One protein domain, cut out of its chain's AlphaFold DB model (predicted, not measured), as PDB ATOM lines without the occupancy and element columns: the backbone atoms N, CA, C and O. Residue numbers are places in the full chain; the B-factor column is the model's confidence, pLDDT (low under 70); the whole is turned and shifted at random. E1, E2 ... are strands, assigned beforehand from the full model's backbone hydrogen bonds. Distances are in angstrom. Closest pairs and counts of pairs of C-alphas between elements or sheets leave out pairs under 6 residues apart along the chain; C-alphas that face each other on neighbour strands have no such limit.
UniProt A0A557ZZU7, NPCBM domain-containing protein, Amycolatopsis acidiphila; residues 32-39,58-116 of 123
ATOM      1  N   GLN A  32      23.973 -12.242 -22.371       69.25
ATOM      2  CA  GLN A  32      24.213 -13.686 -22.483       69.25
ATOM      3  C   GLN A  32      25.243 -14.064 -23.552       69.25
ATOM      4  O   GLN A  32      25.572 -15.234 -23.731       69.25
ATOM      5  N   ARG A  33      25.719 -13.090 -24.330       74.12
ATOM      6  CA  ARG A  33      26.531 -13.351 -25.514       74.12
ATOM      7  C   ARG A  33      27.560 -12.255 -25.724       74.12
ATOM      8  O   ARG A  33      27.201 -11.086 -25.819       74.12
ATOM      9  N   LEU A  34      28.814 -12.663 -25.884       73.38
ATOM     10  CA  LEU A  34      29.928 -11.808 -26.279       73.38
ATOM     11  C   LEU A  34      30.535 -12.356 -27.576       73.38
ATOM     12  O   LEU A  34      30.808 -13.552 -27.677       73.38
ATOM     13  N   VAL A  35      30.716 -11.505 -28.589       73.31
ATOM     14  CA  VAL A  35      31.292 -11.898 -29.884       73.31
ATOM     15  C   VAL A  35      32.611 -11.172 -30.081       73.31
ATOM     16  O   VAL A  35      32.655  -9.963 -30.263       73.31
ATOM     17  N   ILE A  36      33.695 -11.928 -30.096       72.12
ATOM     18  CA  ILE A  36      35.045 -11.403 -30.216       72.12
ATOM     19  C   ILE A  36      35.555 -11.655 -31.626       72.12
ATOM     20  O   ILE A  36      35.518 -12.785 -32.117       72.12
ATOM     21  N   VAL A  37      36.031 -10.604 -32.290       67.81
ATOM     22  CA  VAL A  37      36.615 -10.721 -33.627       67.81
ATOM     23  C   VAL A  37      38.121 -10.885 -33.475       67.81
ATOM     24  O   VAL A  37      38.807 -10.015 -32.943       67.81
ATOM     25  N   SER A  38      38.612 -12.029 -33.940       65.38
ATOM     26  CA  SER A  38      40.023 -12.392 -33.942       65.38
ATOM     27  C   SER A  38      40.590 -12.121 -35.329       65.38
ATOM     28  O   SER A  38      39.975 -12.469 -36.338       65.38
ATOM     29  N   GLU A  39      41.792 -11.558 -35.414       64.62
ATOM     30  CA  GLU A  39      42.549 -11.690 -36.658       64.62
ATOM     31  C   GLU A  39      42.892 -13.173 -36.875       64.62
ATOM     32  O   GLU A  39      43.015 -13.944 -35.924       64.62
ATOM     33  N   ASP A  58      17.445 -12.165  -3.578       53.88
ATOM     34  CA  ASP A  58      16.413 -13.002  -2.946       53.88
ATOM     35  C   ASP A  58      16.916 -14.228  -2.154       53.88
ATOM     36  O   ASP A  58      16.102 -15.013  -1.680       53.88
ATOM     37  N   ASN A  59      18.228 -14.383  -1.929       47.41
ATOM     38  CA  ASN A  59      18.826 -15.561  -1.269       47.41
ATOM     39  C   ASN A  59      18.553 -16.907  -1.978       47.41
ATOM     40  O   ASN A  59      18.853 -17.956  -1.405       47.41
ATOM     41  N   VAL A  60      18.044 -16.895  -3.213       49.06
ATOM     42  CA  VAL A  60      17.872 -18.098  -4.031       49.06
ATOM     43  C   VAL A  60      19.074 -18.209  -4.971       49.06
ATOM     44  O   VAL A  60      19.376 -17.305  -5.750       49.06
ATOM     45  N   ILE A  61      19.827 -19.305  -4.855       49.62
ATOM     46  CA  ILE A  61      20.980 -19.582  -5.722       49.62
ATOM     47  C   ILE A  61      20.447 -20.106  -7.058       49.62
ATOM     48  O   ILE A  61      20.401 -21.310  -7.276       49.62
ATOM     49  N   ASP A  62      20.069 -19.193  -7.949       53.16
ATOM     50  CA  ASP A  62      19.661 -19.531  -9.324       53.16
ATOM     51  C   ASP A  62      20.649 -19.000 -10.375       53.16
ATOM     52  O   ASP A  62      20.354 -18.968 -11.567       53.16
ATOM     53  N   GLY A  63      21.851 -18.593  -9.949       54.19
ATOM     54  CA  GLY A  63      22.925 -18.116 -10.823       54.19
ATOM     55  C   GLY A  63      23.629 -19.252 -11.564       54.19
ATOM     56  O   GLY A  63      24.841 -19.391 -11.435       54.19
ATOM     57  N   ILE A  64      22.875 -20.085 -12.283       57.97
ATOM     58  CA  ILE A  64      23.402 -21.175 -13.105       57.97
ATOM     59  C   ILE A  64      23.532 -20.670 -14.537       57.97
ATOM     60  O   ILE A  64      22.543 -20.512 -15.249       57.97
ATOM     61  N   GLY A  65      24.771 -20.466 -14.974       67.06
ATOM     62  CA  GLY A  65      25.088 -20.268 -16.382       67.06
ATOM     63  C   GLY A  65      25.601 -21.563 -17.000       67.06
ATOM     64  O   GLY A  65      26.468 -22.214 -16.417       67.06
ATOM     65  N   TYR A  66      25.140 -21.925 -18.199       78.06
ATOM     66  CA  TYR A  66      25.933 -22.824 -19.044       78.06
ATOM     67  C   TYR A  66      26.823 -21.983 -19.938       78.06
ATOM     68  O   TYR A  66      26.334 -21.292 -20.830       78.06
ATOM     69  N   PHE A  67      28.126 -22.044 -19.688       84.06
ATOM     70  CA  PHE A  67      29.127 -21.350 -20.480       84.06
ATOM     71  C   PHE A  67      29.643 -22.248 -21.600       84.06
ATOM     72  O   PHE A  67      30.155 -23.339 -21.337       84.06
ATOM     73  N   ALA A  68      29.547 -21.769 -22.835       86.06
ATOM     74  CA  ALA A  68      30.055 -22.442 -24.020       86.06
ATOM     75  C   ALA A  68      30.829 -21.473 -24.919       86.06
ATOM     76  O   ALA A  68      30.575 -20.263 -24.947       86.06
ATOM     77  N   VAL A  69      31.766 -22.029 -25.687       87.06
ATOM     78  CA  VAL A  69      32.558 -21.280 -26.665       87.06
ATOM     79  C   VAL A  69      32.274 -21.830 -28.049       87.06
ATOM     80  O   VAL A  69      32.381 -23.034 -28.276       87.06
ATOM     81  N   TYR A  70      31.943 -20.947 -28.983       88.19
ATOM     82  CA  TYR A  70      31.664 -21.277 -30.374       88.19
ATOM     83  C   TYR A  70      32.579 -20.495 -31.311       88.19
ATOM     84  O   TYR A  70      33.007 -19.383 -31.005       88.19
ATOM     85  N   SER A  71      32.820 -21.042 -32.494       87.31
ATOM     86  CA  SER A  71      33.368 -20.293 -33.624       87.31
ATOM     87  C   SER A  71      32.289 -19.437 -34.300       87.31
ATOM     88  O   SER A  71      31.088 -19.571 -34.042       87.31
ATOM     89  N   SER A  72      32.722 -18.588 -35.229       76.56
ATOM     90  CA  SER A  72      31.864 -17.768 -36.087       76.56
ATOM     91  C   SER A  72      30.880 -18.580 -36.933       76.56
ATOM     92  O   SER A  72      29.801 -18.081 -37.242       76.56
ATOM     93  N   THR A  73      31.222 -19.825 -37.277       82.06
ATOM     94  CA  THR A  73      30.382 -20.745 -38.059       82.06
ATOM     95  C   THR A  73      29.439 -21.579 -37.190       82.06
ATOM     96  O   THR A  73      28.729 -22.435 -37.707       82.06
ATOM     97  N   GLY A  74      29.424 -21.356 -35.871       83.31
ATOM     98  CA  GLY A  74      28.593 -22.106 -34.929       83.31
ATOM     99  C   GLY A  74      29.194 -23.438 -34.475       83.31
ATOM    100  O   GLY A  74      28.563 -24.143 -33.691       83.31
ATOM    101  N   THR A  75      30.413 -23.782 -34.903       88.50
ATOM    102  CA  THR A  75      31.123 -24.968 -34.397       88.50
ATOM    103  C   THR A  75      31.450 -24.781 -32.921       88.50
ATOM    104  O   THR A  75      32.006 -23.749 -32.544       88.50
ATOM    105  N   LEU A  76      31.120 -25.776 -32.103       89.00
ATOM    106  CA  LEU A  76      31.432 -25.801 -30.678       89.00
ATOM    107  C   LEU A  76      32.945 -25.977 -30.479       89.00
ATOM    108  O   LEU A  76      33.509 -26.976 -30.915       89.00
ATOM    109  N   LEU A  77      33.585 -25.000 -29.838       89.12
ATOM    110  CA  LEU A  77      35.014 -25.015 -29.500       89.12
ATOM    111  C   LEU A  77      35.247 -25.500 -28.065       89.12
ATOM    112  O   LEU A  77      36.242 -26.158 -27.784       89.12
ATOM    113  N   GLN A  78      34.308 -25.214 -27.160       90.25
ATOM    114  CA  GLN A  78      34.275 -25.772 -25.811       90.25
ATOM    115  C   GLN A  78      32.849 -26.144 -25.436       90.25
ATOM    116  O   GLN A  78      31.942 -25.313 -25.532       90.25
ATOM    117  N   SER A  79      32.682 -27.378 -24.960       86.88
ATOM    118  CA  SER A  79      31.397 -27.889 -24.496       86.88
ATOM    119  C   SER A  79      30.810 -27.050 -23.361       86.88
ATOM    120  O   SER A  79      31.576 -26.561 -22.523       86.88
ATOM    121  N   PRO A  80      29.471 -26.920 -23.300       86.50
ATOM    122  CA  PRO A  80      28.803 -26.202 -22.228       86.50
ATOM    123  C   PRO A  80      29.217 -26.739 -20.859       86.50
ATOM    124  O   PRO A  80      29.140 -27.943 -20.608       86.50
ATOM    125  N   LYS A  81      29.642 -25.847 -19.969       86.62
ATOM    126  CA  LYS A  81      29.930 -26.162 -18.569       86.62
ATOM    127  C   LYS A  81      28.970 -25.397 -17.680       86.62
ATOM    128  O   LYS A  81      28.784 -24.199 -17.879       86.62
ATOM    129  N   LYS A  82      28.378 -26.097 -16.712       82.69
ATOM    130  CA  LYS A  82      27.602 -25.473 -15.641       82.69
ATOM    131  C   LYS A  82      28.561 -24.661 -14.774       82.69
ATOM    132  O   LYS A  82      29.608 -25.180 -14.394       82.69
ATOM    133  N   VAL A  83      28.218 -23.409 -14.506       79.94
ATOM    134  CA  VAL A  83      28.986 -22.510 -13.643       79.94
ATOM    135  C   VAL A  83      28.008 -21.820 -12.712       79.94
ATOM    136  O   VAL A  83      27.056 -21.187 -13.171       79.94
ATOM    137  N   GLU A  84      28.255 -21.963 -11.418       77.75
ATOM    138  CA  GLU A  84      27.480 -21.343 -10.348       77.75
ATOM    139  C   GLU A  84      28.358 -20.347  -9.609       77.75
ATOM    140  O   GLU A  84      29.521 -20.628  -9.362       77.75
ATOM    141  N   TYR A  85      27.836 -19.184  -9.224       73.94
ATOM    142  CA  TYR A  85      28.590 -18.302  -8.329       73.94
ATOM    143  C   TYR A  85      28.833 -18.996  -6.967       73.94
ATOM    144  O   TYR A  85      27.885 -19.568  -6.425       73.94
ATOM    145  N   PRO A  86      30.035 -18.915  -6.355       74.31
ATOM    146  CA  PRO A  86      31.213 -18.126  -6.740       74.31
ATOM    147  C   PRO A  86      32.258 -18.891  -7.564       74.31
ATOM    148  O   PRO A  86      33.428 -18.512  -7.585       74.31
ATOM    149  N   GLU A  87      31.881 -19.987  -8.211       79.31
ATOM    150  CA  GLU A  87      32.790 -20.756  -9.046       79.31
ATOM    151  C   GLU A  87      33.224 -19.989 -10.299       79.31
ATOM    152  O   GLU A  87      32.545 -19.110 -10.844       79.31
ATOM    153  N   HIS A  88      34.397 -20.388 -10.778       81.69
ATOM    154  CA  HIS A  88      35.002 -19.886 -11.992       81.69
ATOM    155  C   HIS A  88      35.479 -21.063 -12.830       81.69
ATOM    156  O   HIS A  88      35.985 -22.054 -12.300       81.69
ATOM    157  N   VAL A  89      35.368 -20.940 -14.149       86.50
ATOM    158  CA  VAL A  89      35.820 -21.970 -15.079       86.50
ATOM    159  C   VAL A  89      36.844 -21.401 -16.044       86.50
ATOM    160  O   VAL A  89      36.608 -20.402 -16.723       86.50
ATOM    161  N   ALA A  90      37.998 -22.055 -16.121       89.19
ATOM    162  CA  ALA A  90      38.972 -21.751 -17.152       89.19
ATOM    163  C   ALA A  90      38.473 -22.253 -18.516       89.19
ATOM    164  O   ALA A  90      37.851 -23.321 -18.629       89.19
ATOM    165  N   PHE A  91      38.784 -21.490 -19.553       88.06
ATOM    166  CA  PHE A  91      38.664 -21.909 -20.939       88.06
ATOM    167  C   PHE A  91      39.992 -21.711 -21.652       88.06
ATOM    168  O   PHE A  91      40.728 -20.763 -21.382       88.06
ATOM    169  N   ASP A  92      40.285 -22.635 -22.551       91.38
ATOM    170  CA  ASP A  92      41.436 -22.598 -23.439       91.38
ATOM    171  C   ASP A  92      41.056 -23.403 -24.679       91.38
ATOM    172  O   ASP A  92      40.900 -24.624 -24.617       91.38
ATOM    173  N   VAL A  93      40.814 -22.694 -25.776       90.25
ATOM    174  CA  VAL A  93      40.312 -23.273 -27.019       90.25
ATOM    175  C   VAL A  93      41.248 -22.972 -28.175       90.25
ATOM    176  O   VAL A  93      41.845 -21.896 -28.254       90.25
ATOM    177  N   ASP A  94      41.338 -23.933 -29.089       90.12
ATOM    178  CA  ASP A  94      41.971 -23.745 -30.388       90.12
ATOM    179  C   ASP A  94      41.098 -22.823 -31.248       90.12
ATOM    180  O   ASP A  94      39.892 -23.040 -31.410       90.12
ATOM    181  N   VAL A  95      41.711 -21.762 -31.762       87.75
ATOM    182  CA  VAL A  95      41.082 -20.782 -32.659       87.75
ATOM    183  C   VAL A  95      41.845 -20.655 -33.974       87.75
ATOM    184  O   VAL A  95      41.636 -19.708 -34.733       87.75
ATOM    185  N   THR A  96      42.688 -21.638 -34.289       85.44
ATOM    186  CA  THR A  96      43.393 -21.737 -35.560       85.44
ATOM    187  C   THR A  96      42.369 -21.715 -36.690       85.44
ATOM    188  O   THR A  96      41.472 -22.555 -36.759       85.44
ATOM    189  N   ARG A  97      42.490 -20.737 -37.598       81.50
ATOM    190  CA  ARG A  97      41.549 -20.499 -38.719       81.50
ATOM    191  C   ARG A  97      40.144 -20.044 -38.299       81.50
ATOM    192  O   ARG A  97      39.245 -19.999 -39.138       81.50
ATOM    193  N   VAL A  98      39.944 -19.657 -37.042       83.19
ATOM    194  CA  VAL A  98      38.689 -19.077 -36.558       83.19
ATOM    195  C   VAL A  98      38.804 -17.552 -36.573       83.19
ATOM    196  O   VAL A  98      39.594 -16.957 -35.852       83.19
ATOM    197  N   SER A  99      37.979 -16.894 -37.389       78.56
ATOM    198  CA  SER A  99      37.976 -15.427 -37.510       78.56
ATOM    199  C   SER A  99      37.170 -14.715 -36.420       78.56
ATOM    200  O   SER A  99      37.354 -13.526 -36.174       78.56
ATOM    201  N   ARG A 100      36.226 -15.404 -35.770       80.94
ATOM    202  CA  ARG A 100      35.473 -14.852 -34.632       80.94
ATOM    203  C   ARG A 100      35.139 -15.947 -33.641       80.94
ATOM    204  O   ARG A 100      34.785 -17.053 -34.041       80.94
ATOM    205  N   VAL A 101      35.185 -15.598 -32.367       84.62
ATOM    206  CA  VAL A 101      34.782 -16.456 -31.259       84.62
ATOM    207  C   VAL A 101      33.526 -15.872 -30.637       84.62
ATOM    208  O   VAL A 101      33.414 -14.665 -30.444       84.62
ATOM    209  N   ARG A 102      32.562 -16.727 -30.319       84.44
ATOM    210  CA  ARG A 102      31.336 -16.363 -29.619       84.44
ATOM    211  C   ARG A 102      31.316 -17.072 -28.274       84.44
ATOM    212  O   ARG A 102      31.274 -18.297 -28.218       84.44
ATOM    213  N   LEU A 103      31.335 -16.283 -27.212       83.50
ATOM    214  CA  LEU A 103      31.132 -16.727 -25.844       83.50
ATOM    215  C   LEU A 103      29.642 -16.625 -25.546       83.50
ATOM    216  O   LEU A 103      29.041 -15.569 -25.751       83.50
ATOM    217  N   GLU A 104      29.043 -17.721 -25.103       83.25
ATOM    218  CA  GLU A 104      27.613 -17.792 -24.831       83.25
ATOM    219  C   GLU A 104      27.364 -18.337 -23.431       83.25
ATOM    220  O   GLU A 104      28.035 -19.263 -22.974       83.25
ATOM    221  N   VAL A 105      26.395 -17.723 -22.767       78.81
ATOM    222  CA  VAL A 105      25.920 -18.057 -21.434       78.81
ATOM    223  C   VAL A 105      24.414 -18.212 -21.542       78.81
ATOM    224  O   VAL A 105      23.726 -17.250 -21.870       78.81
ATOM    225  N   SER A 106      23.880 -19.404 -21.292       74.38
ATOM    226  CA  SER A 106      22.436 -19.529 -21.072       74.38
ATOM    227  C   SER A 106      22.146 -19.155 -19.622       74.38
ATOM    228  O   SER A 106      22.674 -19.814 -18.727       74.38
ATOM    229  N   ASN A 107      21.350 -18.113 -19.394       65.31
ATOM    230  CA  ASN A 107      21.002 -17.695 -18.036       65.31
ATOM    231  C   ASN A 107      20.044 -18.675 -17.357       65.31
ATOM    232  O   ASN A 107      19.259 -19.364 -18.018       65.31
ATOM    233  N   GLY A 108      20.082 -18.637 -16.028       56.19
ATOM    234  CA  GLY A 108      18.978 -19.047 -15.181       56.19
ATOM    235  C   GLY A 108      17.857 -18.003 -15.190       56.19
ATOM    236  O   GLY A 108      17.704 -17.196 -16.109       56.19
ATOM    237  N   THR A 109      17.025 -18.036 -14.161       55.03
ATOM    238  CA  THR A 109      15.863 -17.153 -13.975       55.03
ATOM    239  C   THR A 109      16.238 -15.734 -13.541       55.03
ATOM    240  O   THR A 109      15.373 -14.855 -13.548       55.03
ATOM    241  N   ASN A 110      17.508 -15.480 -13.205       57.22
ATOM    242  CA  ASN A 110      17.982 -14.204 -12.696       57.22
ATOM    243  C   ASN A 110      18.757 -13.393 -13.748       57.22
ATOM    244  O   ASN A 110      19.099 -13.839 -14.840       57.22
ATOM    245  N   ALA A 111      18.970 -12.110 -13.460       58.78
ATOM    246  CA  ALA A 111      19.672 -11.205 -14.364       58.78
ATOM    247  C   ALA A 111      21.195 -11.306 -14.170       58.78
ATOM    248  O   ALA A 111      21.809 -10.297 -13.832       58.78
ATOM    249  N   GLU A 112      21.796 -12.493 -14.330       67.56
ATOM    250  CA  GLU A 112      23.216 -12.697 -14.016       67.56
ATOM    251  C   GLU A 112      24.141 -11.785 -14.841       67.56
ATOM    252  O   GLU A 112      23.863 -11.423 -15.988       67.56
ATOM    253  N   TYR A 113      25.276 -11.423 -14.236       73.94
ATOM    254  CA  TYR A 113      26.334 -10.636 -14.868       73.94
ATOM    255  C   TYR A 113      27.545 -11.539 -15.128       73.94
ATOM    256  O   TYR A 113      28.370 -11.705 -14.221       73.94
ATOM    257  N   PRO A 114      27.646 -12.143 -16.323       76.62
ATOM    258  CA  PRO A 114      28.829 -12.884 -16.725       76.62
ATOM    259  C   PRO A 114      30.053 -11.981 -16.857       76.62
ATOM    260  O   PRO A 114      29.959 -10.837 -17.313       76.62
ATOM    261  N   CYS A 115      31.201 -12.532 -16.477       78.50
ATOM    262  CA  CYS A 115      32.508 -11.918 -16.636       78.50
ATOM    263  C   CYS A 115      33.460 -12.840 -17.386       78.50
ATOM    264  O   CYS A 115      33.487 -14.054 -17.166       78.50
ATOM    265  N   TRP A 116      34.297 -12.224 -18.213       80.38
ATOM    266  CA  TRP A 116      35.376 -12.876 -18.946       80.38
ATOM    267  C   TRP A 116      36.678 -12.218 -18.518       80.38
ATOM    268  O   TRP A 116      36.990 -11.096 -18.916       80.38
TER     269      TRP A 116
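What this domain is: This is residues 32 to 39 and 58 to 116 of the 123 residues of the protein "NPCBM domain-containing protein" of Amycolatopsis acidiphila (UniProt A0A557ZZU7). A twisted four-stranded antiparallel sheet forms a wall, with E4 folded over one face and short E6 over the same face, while the other face is bare. The cover is loose and partial, and residues 58 to 63 lead into E2 at one end of the long outline. The printed part has 67 residues with no named helix and six named strands, E1 to E6 along the chain; the sheet's order is E1, E5, E2, E3, and the class is all strand. It is only just compact, close to loose, with a radius of gyration of the C-alphas of 12.9 A and spans of 44 by 18 by 16 A.

How they stand to each other: Inner strands E5, residues 100 to 106, and E2, residues 64 to 71, are antiparallel at 161 degrees, with N 70 and O 102 2.8 A apart, within hydrogen-bond range. Edge strand E1, residues 33 to 37, is antiparallel to E5 at 171 degrees, with N 36 and O 101 at 2.8 A. Edge strand E3, residues 76 to 84, forms a hairpin with E2 at 166 degrees, with N 67 and O 81 at 2.9 A. E4, residues 88 to 94, and E6, residues 114 to 116, pair with no named strand. The closest C-alphas of E3 and E4, Leu 77 and Val 93, are 6.1 A apart. E4 is near E2 and E6. E1 and E4 are apart.

Where its parts are: E1 begins at C-alpha 33 (26.531, -13.351, -25.514) and is 13.2 A long. E2 measures 22.8 A, E3 21.2 A, E4 20.0 A, E5 19.4 A and E6 6.9 A. E6 ends at C-alpha 116 (35.376, -12.876, -18.946).

The domain as a whole: The farthest C-alphas, Asp 58 and Arg 97, are 44.4 A apart. Residues 40 to 57 are not printed, and C-alphas 39 and 58 are 42.7 A apart across this cut. Of the links printed whole, no link is long. Mean pLDDT of the printed part is 76.2; residue 32 and residues 37 to 39, 58 to 65 and 107 to 112 are under 70.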